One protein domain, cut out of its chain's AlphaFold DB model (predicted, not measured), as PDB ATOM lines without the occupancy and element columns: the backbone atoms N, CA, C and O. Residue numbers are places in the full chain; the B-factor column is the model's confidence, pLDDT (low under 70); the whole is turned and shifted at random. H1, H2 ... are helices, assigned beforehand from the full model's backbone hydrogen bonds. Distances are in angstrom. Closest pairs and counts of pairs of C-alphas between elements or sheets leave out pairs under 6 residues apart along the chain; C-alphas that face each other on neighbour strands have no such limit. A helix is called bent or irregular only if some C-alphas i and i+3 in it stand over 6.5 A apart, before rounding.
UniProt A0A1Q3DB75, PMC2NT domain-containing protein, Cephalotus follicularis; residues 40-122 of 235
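Overview. This is residues 40 to 122 of the 235 residues of the protein "PMC2NT domain-containing protein" of Cephalotus follicularis (UniProt A0A1Q3DB75). Two long helices follow one another along a rod, staggered, with H1 towards one end and H2, the longest, reaching to the other. Between them a long loop, residues 68 to 86, folds back on itself, and H2 starts beside the later part of H1 without touching it. Residues 106 to 122, mostly H2, stick out as a free arm. The printed part has 83 residues with two named helices, H1 then H2, and no named strand; it is all helix and extended, with a radius of gyration of the C-alphas of 19.6 A and spans of 70 by 21 by 21 A.

Arrangement. H2, residues 87 to 121, and H1, residues 47 to 67, are apart, with no C-alpha of the one within 8 A of the other. Residues 54 to 60, which belong to H1, stand free. Of the O i to N i+4 pairs, 29 of 31 in H2 and 16 of 17 in H1 are within hydrogen-bond range.

Along the chain. H2 measures 50.7 A from C-alpha 87 at (75.159, 105.774, 115.071) to C-alpha 121 at (71.250, 64.946, 144.831). H1 measures 30.1 A and begins at C-alpha 47, (75.033, 126.832, 123.706). H1 is neither bent nor irregular, but only just: C-alphas 49 and 52 are 6.1 A apart.

Size, cuts and confidence. The two C-alphas farthest apart, those of Asn 45 and Lys 122, are 69.7 A apart. The printed part has no cut, and the 19 residues between H1 and H2 are a long link. The model's pLDDT is under 70 at residues 70 to 75, 77, 83 to 88 and 119 to 122.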
ATOM      1  N   PHE A  40      63.097 119.386 120.270       89.25
ATOM      2  CA  PHE A  40      64.100 120.274 120.856       89.25
ATOM      3  C   PHE A  40      64.932 121.019 119.809       89.25
ATOM      4  O   PHE A  40      65.856 121.746 120.175       89.25
ATOM      5  N   HIS A  41      64.605 120.901 118.519       89.25
ATOM      6  CA  HIS A  41      65.369 121.514 117.435       89.25
ATOM      7  C   HIS A  41      65.538 123.031 117.610       89.25
ATOM      8  O   HIS A  41      66.594 123.582 117.305       89.25
ATOM      9  N   PHE A  42      64.538 123.727 118.164       91.62
ATOM     10  CA  PHE A  42      64.652 125.154 118.489       91.62
ATOM     11  C   PHE A  42      65.794 125.452 119.481       91.62
ATOM     12  O   PHE A  42      66.518 126.439 119.320       91.62
ATOM     13  N   PHE A  43      65.989 124.589 120.482       90.12
ATOM     14  CA  PHE A  43      66.994 124.772 121.530       90.12
ATOM     15  C   PHE A  43      68.417 124.473 121.052       90.12
ATOM     16  O   PHE A  43      69.373 124.995 121.623       90.12
ATOM     17  N   ASN A  44      68.568 123.760 119.932       88.56
ATOM     18  CA  ASN A  44      69.850 123.554 119.251       88.56
ATOM     19  C   ASN A  44      70.446 124.842 118.657       88.56
ATOM     20  O   ASN A  44      71.436 124.779 117.936       88.56
ATOM     21  N   ASN A  45      69.896 126.021 118.936       93.31
ATOM     22  CA  ASN A  45      70.550 127.293 118.636       93.31
ATOM     23  C   ASN A  45      71.347 127.844 119.830       93.31
ATOM     24  O   ASN A  45      72.246 128.655 119.630       93.31
ATOM     25  N   PHE A  46      71.071 127.370 121.048       96.31
ATOM     26  CA  PHE A  46      71.647 127.892 122.288       96.31
ATOM     27  C   PHE A  46      72.765 126.988 122.806       96.31
ATOM     28  O   PHE A  46      72.621 125.764 122.879       96.31
ATOM     29  N   ASN A  47      73.887 127.587 123.196       95.19
ATOM     30  CA  ASN A  47      75.033 126.832 123.706       95.19
ATOM     31  C   ASN A  47      74.743 126.231 125.085       95.19
ATOM     32  O   ASN A  47      75.223 125.144 125.397       95.19
ATOM     33  N   GLU A  48      73.899 126.898 125.866       96.12
ATOM     34  CA  GLU A  48      73.404 126.458 127.168       96.12
ATOM     35  C   GLU A  48      72.678 125.111 127.076       96.12
ATOM     36  O   GLU A  48      72.694 124.339 128.030       96.12
ATOM     37  N   PHE A  49      72.075 124.812 125.921       92.81
ATOM     38  CA  PHE A  49      71.453 123.520 125.645       92.81
ATOM     39  C   PHE A  49      72.429 122.541 124.977       92.81
ATOM     40  O   PHE A  49      72.512 121.384 125.382       92.81
ATOM     41  N   LYS A  50      73.221 122.989 123.991       92.88
ATOM     42  CA  LYS A  50      74.165 122.116 123.265       92.88
ATOM     43  C   LYS A  50      75.225 121.491 124.160       92.88
ATOM     44  O   LYS A  50      75.500 120.301 124.030       92.88
ATOM     45  N   LEU A  51      75.851 122.295 125.023       94.44
ATOM     46  CA  LEU A  51      77.021 121.865 125.787       94.44
ATOM     47  C   LEU A  51      76.684 120.701 126.735       94.44
ATOM     48  O   LEU A  51      77.365 119.679 126.642       94.44
ATOM     49  N   PRO A  52      75.620 120.763 127.563       93.62
ATOM     50  CA  PRO A  52      75.237 119.628 128.402       93.62
ATOM     51  C   PRO A  52      74.880 118.370 127.604       93.62
ATOM     52  O   PRO A  52      75.279 117.271 127.979       93.62
ATOM     53  N   ILE A  53      74.167 118.509 126.480       90.31
ATOM     54  CA  ILE A  53      73.786 117.361 125.643       90.31
ATOM     55  C   ILE A  53      75.022 116.685 125.039       90.31
ATOM     56  O   ILE A  53      75.139 115.460 125.075       90.31
ATOM     57  N   GLN A  54      75.987 117.468 124.552       91.44
ATOM     58  CA  GLN A  54      77.261 116.937 124.069       91.44
ATOM     59  C   GLN A  54      78.067 116.271 125.185       91.44
ATOM     60  O   GLN A  54      78.643 115.211 124.960       91.44
ATOM     61  N   GLN A  55      78.091 116.849 126.389       93.88
ATOM     62  CA  GLN A  55      78.756 116.242 127.545       93.88
ATOM     63  C   GLN A  55      78.151 114.880 127.893       93.88
ATOM     64  O   GLN A  55      78.897 113.921 128.072       93.88
ATOM     65  N   ILE A  56      76.819 114.778 127.934       91.12
ATOM     66  CA  ILE A  56      76.114 113.516 128.189       91.12
ATOM     67  C   ILE A  56      76.442 112.496 127.096       91.12
ATOM     68  O   ILE A  56      76.825 111.377 127.424       91.12
ATOM     69  N   SER A  57      76.362 112.891 125.820       89.38
ATOM     70  CA  SER A  57      76.675 112.024 124.674       89.38
ATOM     71  C   SER A  57      78.120 111.510 124.711       89.38
ATOM     72  O   SER A  57      78.357 110.314 124.554       89.38
ATOM     73  N   ASN A  58      79.088 112.392 124.971       91.00
ATOM     74  CA  ASN A  58      80.499 112.017 125.061       91.00
ATOM     75  C   ASN A  58      80.749 111.079 126.250       91.00
ATOM     76  O   ASN A  58      81.493 110.108 126.132       91.00
ATOM     77  N   HIS A  59      80.111 111.350 127.391       92.50
ATOM     78  CA  HIS A  59      80.237 110.514 128.577       92.50
ATOM     79  C   HIS A  59      79.623 109.124 128.359       92.50
ATOM     80  O   HIS A  59      80.257 108.123 128.681       92.50
ATOM     81  N   SER A  60      78.422 109.034 127.773       90.06
ATOM     82  CA  SER A  60      77.802 107.742 127.450       90.06
ATOM     83  C   SER A  60      78.628 106.944 126.446       90.06
ATOM     84  O   SER A  60      78.793 105.743 126.626       90.06
ATOM     85  N   GLN A  61      79.196 107.605 125.433       87.62
ATOM     86  CA  GLN A  61      80.055 106.953 124.447       87.62
ATOM     87  C   GLN A  61      81.317 106.370 125.103       87.62
ATOM     88  O   GLN A  61      81.622 105.199 124.906       87.62
ATOM     89  N   SER A  62      82.003 107.143 125.948       89.69
ATOM     90  CA  SER A  62      83.202 106.673 126.652       89.69
ATOM     91  C   SER A  62      82.921 105.473 127.571       89.69
ATOM     92  O   SER A  62      83.745 104.560 127.673       89.69
ATOM     93  N   LEU A  63      81.744 105.424 128.208       89.31
ATOM     94  CA  LEU A  63      81.323 104.254 128.984       89.31
ATOM     95  C   LEU A  63      81.142 103.016 128.097       89.31
ATOM     96  O   LEU A  63      81.615 101.940 128.458       89.31
ATOM     97  N   LEU A  64      80.501 103.157 126.934       87.56
ATOM     98  CA  LEU A  64      80.306 102.050 125.991       87.56
ATOM     99  C   LEU A  64      81.639 101.558 125.406       87.56
ATOM    100  O   LEU A  64      81.864 100.355 125.322       87.56
ATOM    101  N   GLU A  65      82.567 102.464 125.103       86.94
ATOM    102  CA  GLU A  65      83.935 102.123 124.688       86.94
ATOM    103  C   GLU A  65      84.708 101.373 125.789       86.94
ATOM    104  O   GLU A  65      85.468 100.440 125.513       86.94
ATOM    105  N   THR A  66      84.475 101.725 127.057       88.44
ATOM    106  CA  THR A  66      85.050 101.005 128.204       88.44
ATOM    107  C   THR A  66      84.506  99.577 128.292       88.44
ATOM    108  O   THR A  66      85.268  98.647 128.549       88.44
ATOM    109  N   LEU A  67      83.212  99.372 128.028       84.44
ATOM    110  CA  LEU A  67      82.600  98.036 127.981       84.44
ATOM    111  C   LEU A  67      83.070  97.209 126.774       84.44
ATOM    112  O   LEU A  67      83.227  95.994 126.880       84.44
ATOM    113  N   ALA A  68      83.338  97.869 125.646       82.19
ATOM    114  CA  ALA A  68      83.879  97.257 124.434       82.19
ATOM    115  C   ALA A  68      85.368  96.878 124.546       82.19
ATOM    116  O   ALA A  68      85.912  96.204 123.668       82.19
ATOM    117  N   SER A  69      86.056  97.330 125.599       79.00
ATOM    118  CA  SER A  69      87.482  97.073 125.788       79.00
ATOM    119  C   SER A  69      87.759  95.578 126.026       79.00
ATOM    120  O   SER A  69      86.971  94.901 126.683       79.00
ATOM    121  N   PRO A  70      88.906  95.040 125.565       64.25
ATOM    122  CA  PRO A  70      89.220  93.601 125.584       64.25
ATOM    123  C   PRO A  70      89.424  92.997 126.986       64.25
ATOM    124  O   PRO A  70      89.647  91.800 127.117       64.25
ATOM    125  N   THR A  71      89.369  93.813 128.040       58.53
ATOM    126  CA  THR A  71      89.272  93.374 129.443       58.53
ATOM    127  C   THR A  71      87.859  92.944 129.846       58.53
ATOM    128  O   THR A  71      87.665  92.432 130.945       58.53
ATOM    129  N   SER A  72      86.875  93.172 128.977       58.97
ATOM    130  CA  SER A  72      85.504  92.691 129.105       58.97
ATOM    131  C   SER A  72      85.452  91.170 128.979       58.97
ATOM    132  O   SER A  72      86.246  90.568 128.260       58.97
ATOM    133  N   HIS A  73      84.491  90.535 129.647       61.47
ATOM    134  CA  HIS A  73      84.298  89.082 129.664       61.47
ATOM    135  C   HIS A  73      83.897  88.480 128.307       61.47
ATOM    136  O   HIS A  73      83.483  87.326 128.275       61.47
ATOM    137  N   SER A  74      83.976  89.241 127.212       64.56
ATOM    138  CA  SER A  74      83.661  88.819 125.851       64.56
ATOM    139  C   SER A  74      84.809  87.999 125.244       64.56
ATOM    140  O   SER A  74      85.973  88.381 125.336       64.56
ATOM    141  N   ASP A  75      84.490  86.871 124.604       69.19
ATOM    142  CA  ASP A  75      85.481  86.006 123.943       69.19
ATOM    143  C   ASP A  75      85.869  86.557 122.563       69.19
ATOM    144  O   ASP A  75      86.875  86.152 121.974       69.19
ATOM    145  N   LYS A  76      85.065  87.485 122.033       70.81
ATOM    146  CA  LYS A  76      85.268  88.149 120.746       70.81
ATOM    147  C   LYS A  76      85.133  89.656 120.955       70.81
ATOM    148  O   LYS A  76      84.042  90.189 120.775       70.81
ATOM    149  N   PRO A  77      86.228  90.356 121.294       68.12
ATOM    150  CA  PRO A  77      86.172  91.790 121.510       68.12
ATOM    151  C   PRO A  77      85.712  92.485 120.225       68.12
ATOM    152  O   PRO A  77      86.452  92.540 119.240       68.12
ATOM    153  N   GLN A  78      84.480  92.994 120.231       76.12
ATOM    154  CA  GLN A  78      83.953  93.822 119.157       76.12
ATOM    155  C   GLN A  78      84.082  95.290 119.581       76.12
ATOM    156  O   GLN A  78      83.459  95.687 120.569       76.12
ATOM    157  N   PRO A  79      84.865  96.110 118.861       82.44
ATOM    158  CA  PRO A  79      85.002  97.520 119.191       82.44
ATOM    159  C   PRO A  79      83.656  98.234 119.056       82.44
ATOM    160  O   PRO A  79      82.863  97.915 118.167       82.44
ATOM    161  N   PHE A  80      83.423  99.212 119.930       85.25
ATOM    162  CA  PHE A  80      82.259 100.080 119.815       85.25
ATOM    163  C   PHE A  80      82.328 100.862 118.485       85.25
ATOM    164  O   PHE A  80      83.413 101.349 118.137       85.25
ATOM    165  N   PRO A  81      81.224 100.981 117.722       83.19
ATOM    166  CA  PRO A  81      81.219 101.697 116.450       83.19
ATOM    167  C   PRO A  81      81.677 103.151 116.607       83.19
ATOM    168  O   PRO A  81      81.294 103.850 117.545       83.19
ATOM    169  N   SER A  82      82.521 103.612 115.683       72.06
ATOM    170  CA  SER A  82      83.014 104.994 115.685       72.06
ATOM    171  C   SER A  82      81.913 105.980 115.289       72.06
ATOM    172  O   SER A  82      81.019 105.652 114.515       72.06
ATOM    173  N   ARG A  83      82.025 107.221 115.774       64.19
ATOM    174  CA  ARG A  83      81.042 108.311 115.604       64.19
ATOM    175  C   ARG A  83      80.748 108.714 114.148       64.19
ATOM    176  O   ARG A  83      79.798 109.452 113.916       64.19
ATOM    177  N   ASP A  84      81.570 108.252 113.209       63.28
ATOM    178  CA  ASP A  84      81.483 108.541 111.771       63.28
ATOM    179  C   ASP A  84      80.580 107.553 111.006       63.28
ATOM    180  O   ASP A  84      80.334 107.724 109.813       63.28
ATOM    181  N   ILE A  85      80.117 106.505 111.687       61.78
ATOM    182  CA  ILE A  85      79.202 105.479 111.184       61.78
ATOM    183  C   ILE A  85      77.778 105.841 111.636       61.78
ATOM    184  O   ILE A  85      77.623 106.584 112.605       61.78
ATOM    185  N   ASP A  86      76.743 105.365 110.936       61.78
ATOM    186  CA  ASP A  86      75.338 105.669 111.238       61.78
ATOM    187  C   ASP A  86      74.965 105.166 112.649       61.78
ATOM    188  O   ASP A  86      74.612 104.002 112.863       61.78
ATOM    189  N   LEU A  87      75.142 106.057 113.633       63.88
ATOM    190  CA  LEU A  87      75.159 105.774 115.071       63.88
ATOM    191  C   LEU A  87      73.883 105.094 115.561       63.88
ATOM    192  O   LEU A  87      73.934 104.356 116.539       63.88
ATOM    193  N   ASP A  88      72.755 105.326 114.899       68.50
ATOM    194  CA  ASP A  88      71.469 104.818 115.365       68.50
ATOM    195  C   ASP A  88      71.280 103.328 115.044       68.50
ATOM    196  O   ASP A  88      70.657 102.616 115.831       68.50
ATOM    197  N   THR A  89      71.842 102.836 113.934       77.12
ATOM    198  CA  THR A  89      71.684 101.428 113.530       77.12
ATOM    199  C   THR A  89      72.848 100.588 114.042       77.12
ATOM    200  O   THR A  89      72.651  99.631 114.790       77.12
ATOM    201  N   ASP A  90      74.080 101.000 113.745       82.75
ATOM    202  CA  ASP A  90      75.248 100.157 114.003       82.75
ATOM    203  C   ASP A  90      75.595 100.089 115.500       82.75
ATOM    204  O   ASP A  90      76.050  99.050 115.988       82.75
ATOM    205  N   ALA A  91      75.342 101.159 116.271       84.94
ATOM    206  CA  ALA A  91      75.532 101.125 117.725       84.94
ATOM    207  C   ALA A  91      74.447 100.307 118.438       84.94
ATOM    208  O   ALA A  91      74.733  99.677 119.460       84.94
ATOM    209  N   TYR A  92      73.220 100.296 117.905       87.38
ATOM    210  CA  TYR A  92      72.144  99.464 118.435       87.38
ATOM    211  C   TYR A  92      72.435  97.981 118.193       87.38
ATOM    212  O   TYR A  92      72.406  97.196 119.143       87.38
ATOM    213  N   ASP A  93      72.812  97.615 116.967       88.75
ATOM    214  CA  ASP A  93      73.175  96.241 116.610       88.75
ATOM    215  C   ASP A  93      74.367  95.739 117.435       88.75
ATOM    216  O   ASP A  93      74.358  94.611 117.936       88.75
ATOM    217  N   TRP A  94      75.377  96.589 117.651       90.12
ATOM    218  CA  TRP A  94      76.492  96.274 118.545       90.12
ATOM    219  C   TRP A  94      76.023  95.974 119.975       90.12
ATOM    220  O   TRP A  94      76.441  94.976 120.564       90.12
ATOM    221  N   LEU A  95      75.137  96.807 120.534       89.25
ATOM    222  CA  LEU A  95      74.644  96.643 121.903       89.25
ATOM    223  C   LEU A  95      73.810  95.366 122.061       89.25
ATOM    224  O   LEU A  95      73.929  94.682 123.077       89.25
ATOM    225  N   VAL A  96      72.978  95.040 121.070       90.88
ATOM    226  CA  VAL A  96      72.190  93.798 121.049       90.88
ATOM    227  C   VAL A  96      73.114  92.584 121.047       90.88
ATOM    228  O   VAL A  96      72.985  91.732 121.922       90.88
ATOM    229  N   ASN A  97      74.108  92.555 120.155       89.81
ATOM    230  CA  ASN A  97      75.075  91.457 120.091       89.81
ATOM    231  C   ASN A  97      75.858  91.297 121.405       89.81
ATOM    232  O   ASN A  97      76.067  90.178 121.874       89.81
ATOM    233  N   TYR A  98      76.274  92.411 122.015       88.81
ATOM    234  CA  TYR A  98      76.977  92.394 123.298       88.81
ATOM    235  C   TYR A  98      76.097  91.840 124.431       88.81
ATOM    236  O   TYR A  98      76.562  91.048 125.253       88.81
ATOM    237  N   ASN A  99      74.815  92.218 124.465       90.94
ATOM    238  CA  ASN A  99      73.863  91.694 125.444       90.94
ATOM    239  C   ASN A  99      73.626  90.188 125.266       90.94
ATOM    240  O   ASN A  99      73.627  89.464 126.261       90.94
ATOM    241  N   ASP A 100      73.460  89.717 124.028       91.50
ATOM    242  CA  ASP A 100      73.259  88.295 123.731       91.50
ATOM    243  C   ASP A 100      74.447  87.450 124.206       91.50
ATOM    244  O   ASP A 100      74.253  86.412 124.836       91.50
ATOM    245  N   GLU A 101      75.679  87.924 124.001       89.75
ATOM    246  CA  GLU A 101      76.877  87.226 124.477       89.75
ATOM    247  C   GLU A 101      76.919  87.114 126.013       89.75
ATOM    248  O   GLU A 101      77.259  86.060 126.559       89.75
ATOM    249  N   ILE A 102      76.569  88.188 126.732       89.44
ATOM    250  CA  ILE A 102      76.517  88.168 128.203       89.44
ATOM    251  C   ILE A 102      75.446  87.192 128.692       89.44
ATOM    252  O   ILE A 102      75.688  86.437 129.639       89.44
ATOM    253  N   LEU A 103      74.272  87.203 128.062       91.50
ATOM    254  CA  LEU A 103      73.170  86.320 128.428       91.50
ATOM    255  C   LEU A 103      73.500  84.854 128.130       91.50
ATOM    256  O   LEU A 103      73.260  84.006 128.986       91.50
ATOM    257  N   GLU A 104      74.146  84.553 127.003       92.00
ATOM    258  CA  GLU A 104      74.617  83.199 126.688       92.00
ATOM    259  C   GLU A 104      75.609  82.696 127.750       92.00
ATOM    260  O   GLU A 104      75.500  81.571 128.246       92.00
ATOM    261  N   LYS A 105      76.547  83.548 128.177       89.56
ATOM    262  CA  LYS A 105      77.513  83.215 129.241       89.56
ATOM    263  C   LYS A 105      76.846  82.983 130.583       89.56
ATOM    264  O   LYS A 105      77.237  82.074 131.326       89.56
ATOM    265  N   PHE A 106      75.848  83.798 130.897       92.50
ATOM    266  CA  PHE A 106      75.047  83.622 132.093       92.50
ATOM    267  C   PHE A 106      74.298  82.286 132.058       92.50
ATOM    268  O   PHE A 106      74.405  81.521 133.015       92.50
ATOM    269  N   ASP A 107      73.638  81.946 130.952       92.62
ATOM    270  CA  ASP A 107      72.912  80.683 130.792       92.62
ATOM    271  C   ASP A 107      73.835  79.466 130.922       92.62
ATOM    272  O   ASP A 107      73.511  78.509 131.633       92.62
ATOM    273  N   VAL A 108      75.023  79.511 130.306       91.50
ATOM    274  CA  VAL A 108      76.047  78.464 130.461       91.50
ATOM    275  C   VAL A 108      76.455  78.314 131.930       91.50
ATOM    276  O   VAL A 108      76.513  77.189 132.438       91.50
ATOM    277  N   SER A 109      76.678  79.429 132.630       89.69
ATOM    278  CA  SER A 109      77.070  79.442 134.047       89.69
ATOM    279  C   SER A 109      75.962  78.905 134.959       89.69
ATOM    280  O   SER A 109      76.220  78.096 135.850       89.69
ATOM    281  N   VAL A 110      74.708  79.300 134.718       92.19
ATOM    282  CA  VAL A 110      73.536  78.814 135.460       92.19
ATOM    283  C   VAL A 110      73.314  77.325 135.212       92.19
ATOM    284  O   VAL A 110      73.053  76.576 136.154       92.19
ATOM    285  N   HIS A 111      73.465  76.863 133.970       91.06
ATOM    286  CA  HIS A 111      73.351  75.447 133.639       91.06
ATOM    287  C   HIS A 111      74.468  74.614 134.290       91.06
ATOM    288  O   HIS A 111      74.197  73.527 134.810       91.06
ATOM    289  N   GLU A 112      75.713  75.102 134.320       88.81
ATOM    290  CA  GLU A 112      76.803  74.446 135.056       88.81
ATOM    291  C   GLU A 112      76.503  74.381 136.560       88.81
ATOM    292  O   GLU A 112      76.622  73.309 137.163       88.81
ATOM    293  N   PHE A 113      76.028  75.481 137.149       86.88
ATOM    294  CA  PHE A 113      75.636  75.539 138.556       86.88
ATOM    295  C   PHE A 113      74.513  74.549 138.893       86.88
ATOM    296  O   PHE A 113      74.613  73.787 139.858       86.88
ATOM    297  N   GLN A 114      73.460  74.494 138.075       86.75
ATOM    298  CA  GLN A 114      72.349  73.567 138.288       86.75
ATOM    299  C   GLN A 114      72.805  72.112 138.152       86.75
ATOM    300  O   GLN A 114      72.499  71.275 139.000       86.75
ATOM    301  N   LYS A 115      73.631  71.819 137.143       82.44
ATOM    302  CA  LYS A 115      74.235  70.499 136.945       82.44
ATOM    303  C   LYS A 115      75.021  70.058 138.185       82.44
ATOM    304  O   LYS A 115      74.942  68.888 138.555       82.44
ATOM    305  N   MET A 116      75.754  70.954 138.847       74.75
ATOM    306  CA  MET A 116      76.463  70.634 140.094       74.75
ATOM    307  C   MET A 116      75.511  70.233 141.228       74.75
ATOM    308  O   MET A 116      75.772  69.241 141.909       74.75
ATOM    309  N   ARG A 117      74.371  70.921 141.371       74.50
ATOM    310  CA  ARG A 117      73.341  70.598 142.373       74.50
ATOM    311  C   ARG A 117      72.635  69.270 142.088       74.50
ATOM    312  O   ARG A 117      72.572  68.418 142.971       74.50
ATOM    313  N   ASP A 118      72.219  69.039 140.844       73.19
ATOM    314  CA  ASP A 118      71.516  67.810 140.440       73.19
ATOM    315  C   ASP A 118      72.397  66.557 140.586       73.19
ATOM    316  O   ASP A 118      71.923  65.451 140.850       73.19
ATOM    317  N   LYS A 119      73.711  66.709 140.393       62.50
ATOM    318  CA  LYS A 119      74.688  65.630 140.581       62.50
ATOM    319  C   LYS A 119      74.996  65.359 142.058       62.50
ATOM    320  O   LYS A 119      75.386  64.236 142.354       62.50
ATOM    321  N   GLY A 120      74.814  66.342 142.941       56.50
ATOM    322  CA  GLY A 120      74.884  66.164 144.394       56.50
ATOM    323  C   GLY A 120      73.667  65.424 144.956       56.50
ATOM    324  O   GLY A 120      73.825  64.566 145.815       56.50
ATOM    325  N   GLU A 121      72.469  65.662 144.414       51.56
ATOM    326  CA  GLU A 121      71.250  64.946 144.831       51.56
ATOM    327  C   GLU A 121      71.169  63.503 144.305       51.56
ATOM    328  O   GLU A 121      70.573  62.642 144.951       51.56
ATOM    329  N   LYS A 122      71.793  63.193 143.159       48.34
ATOM    330  CA  LYS A 122      71.860  61.815 142.622       48.34
ATOM    331  C   LYS A 122      72.950  60.939 143.251       48.34
ATOM    332  O   LYS A 122      73.041  59.767 142.896       48.34
TER     333      LYS A 122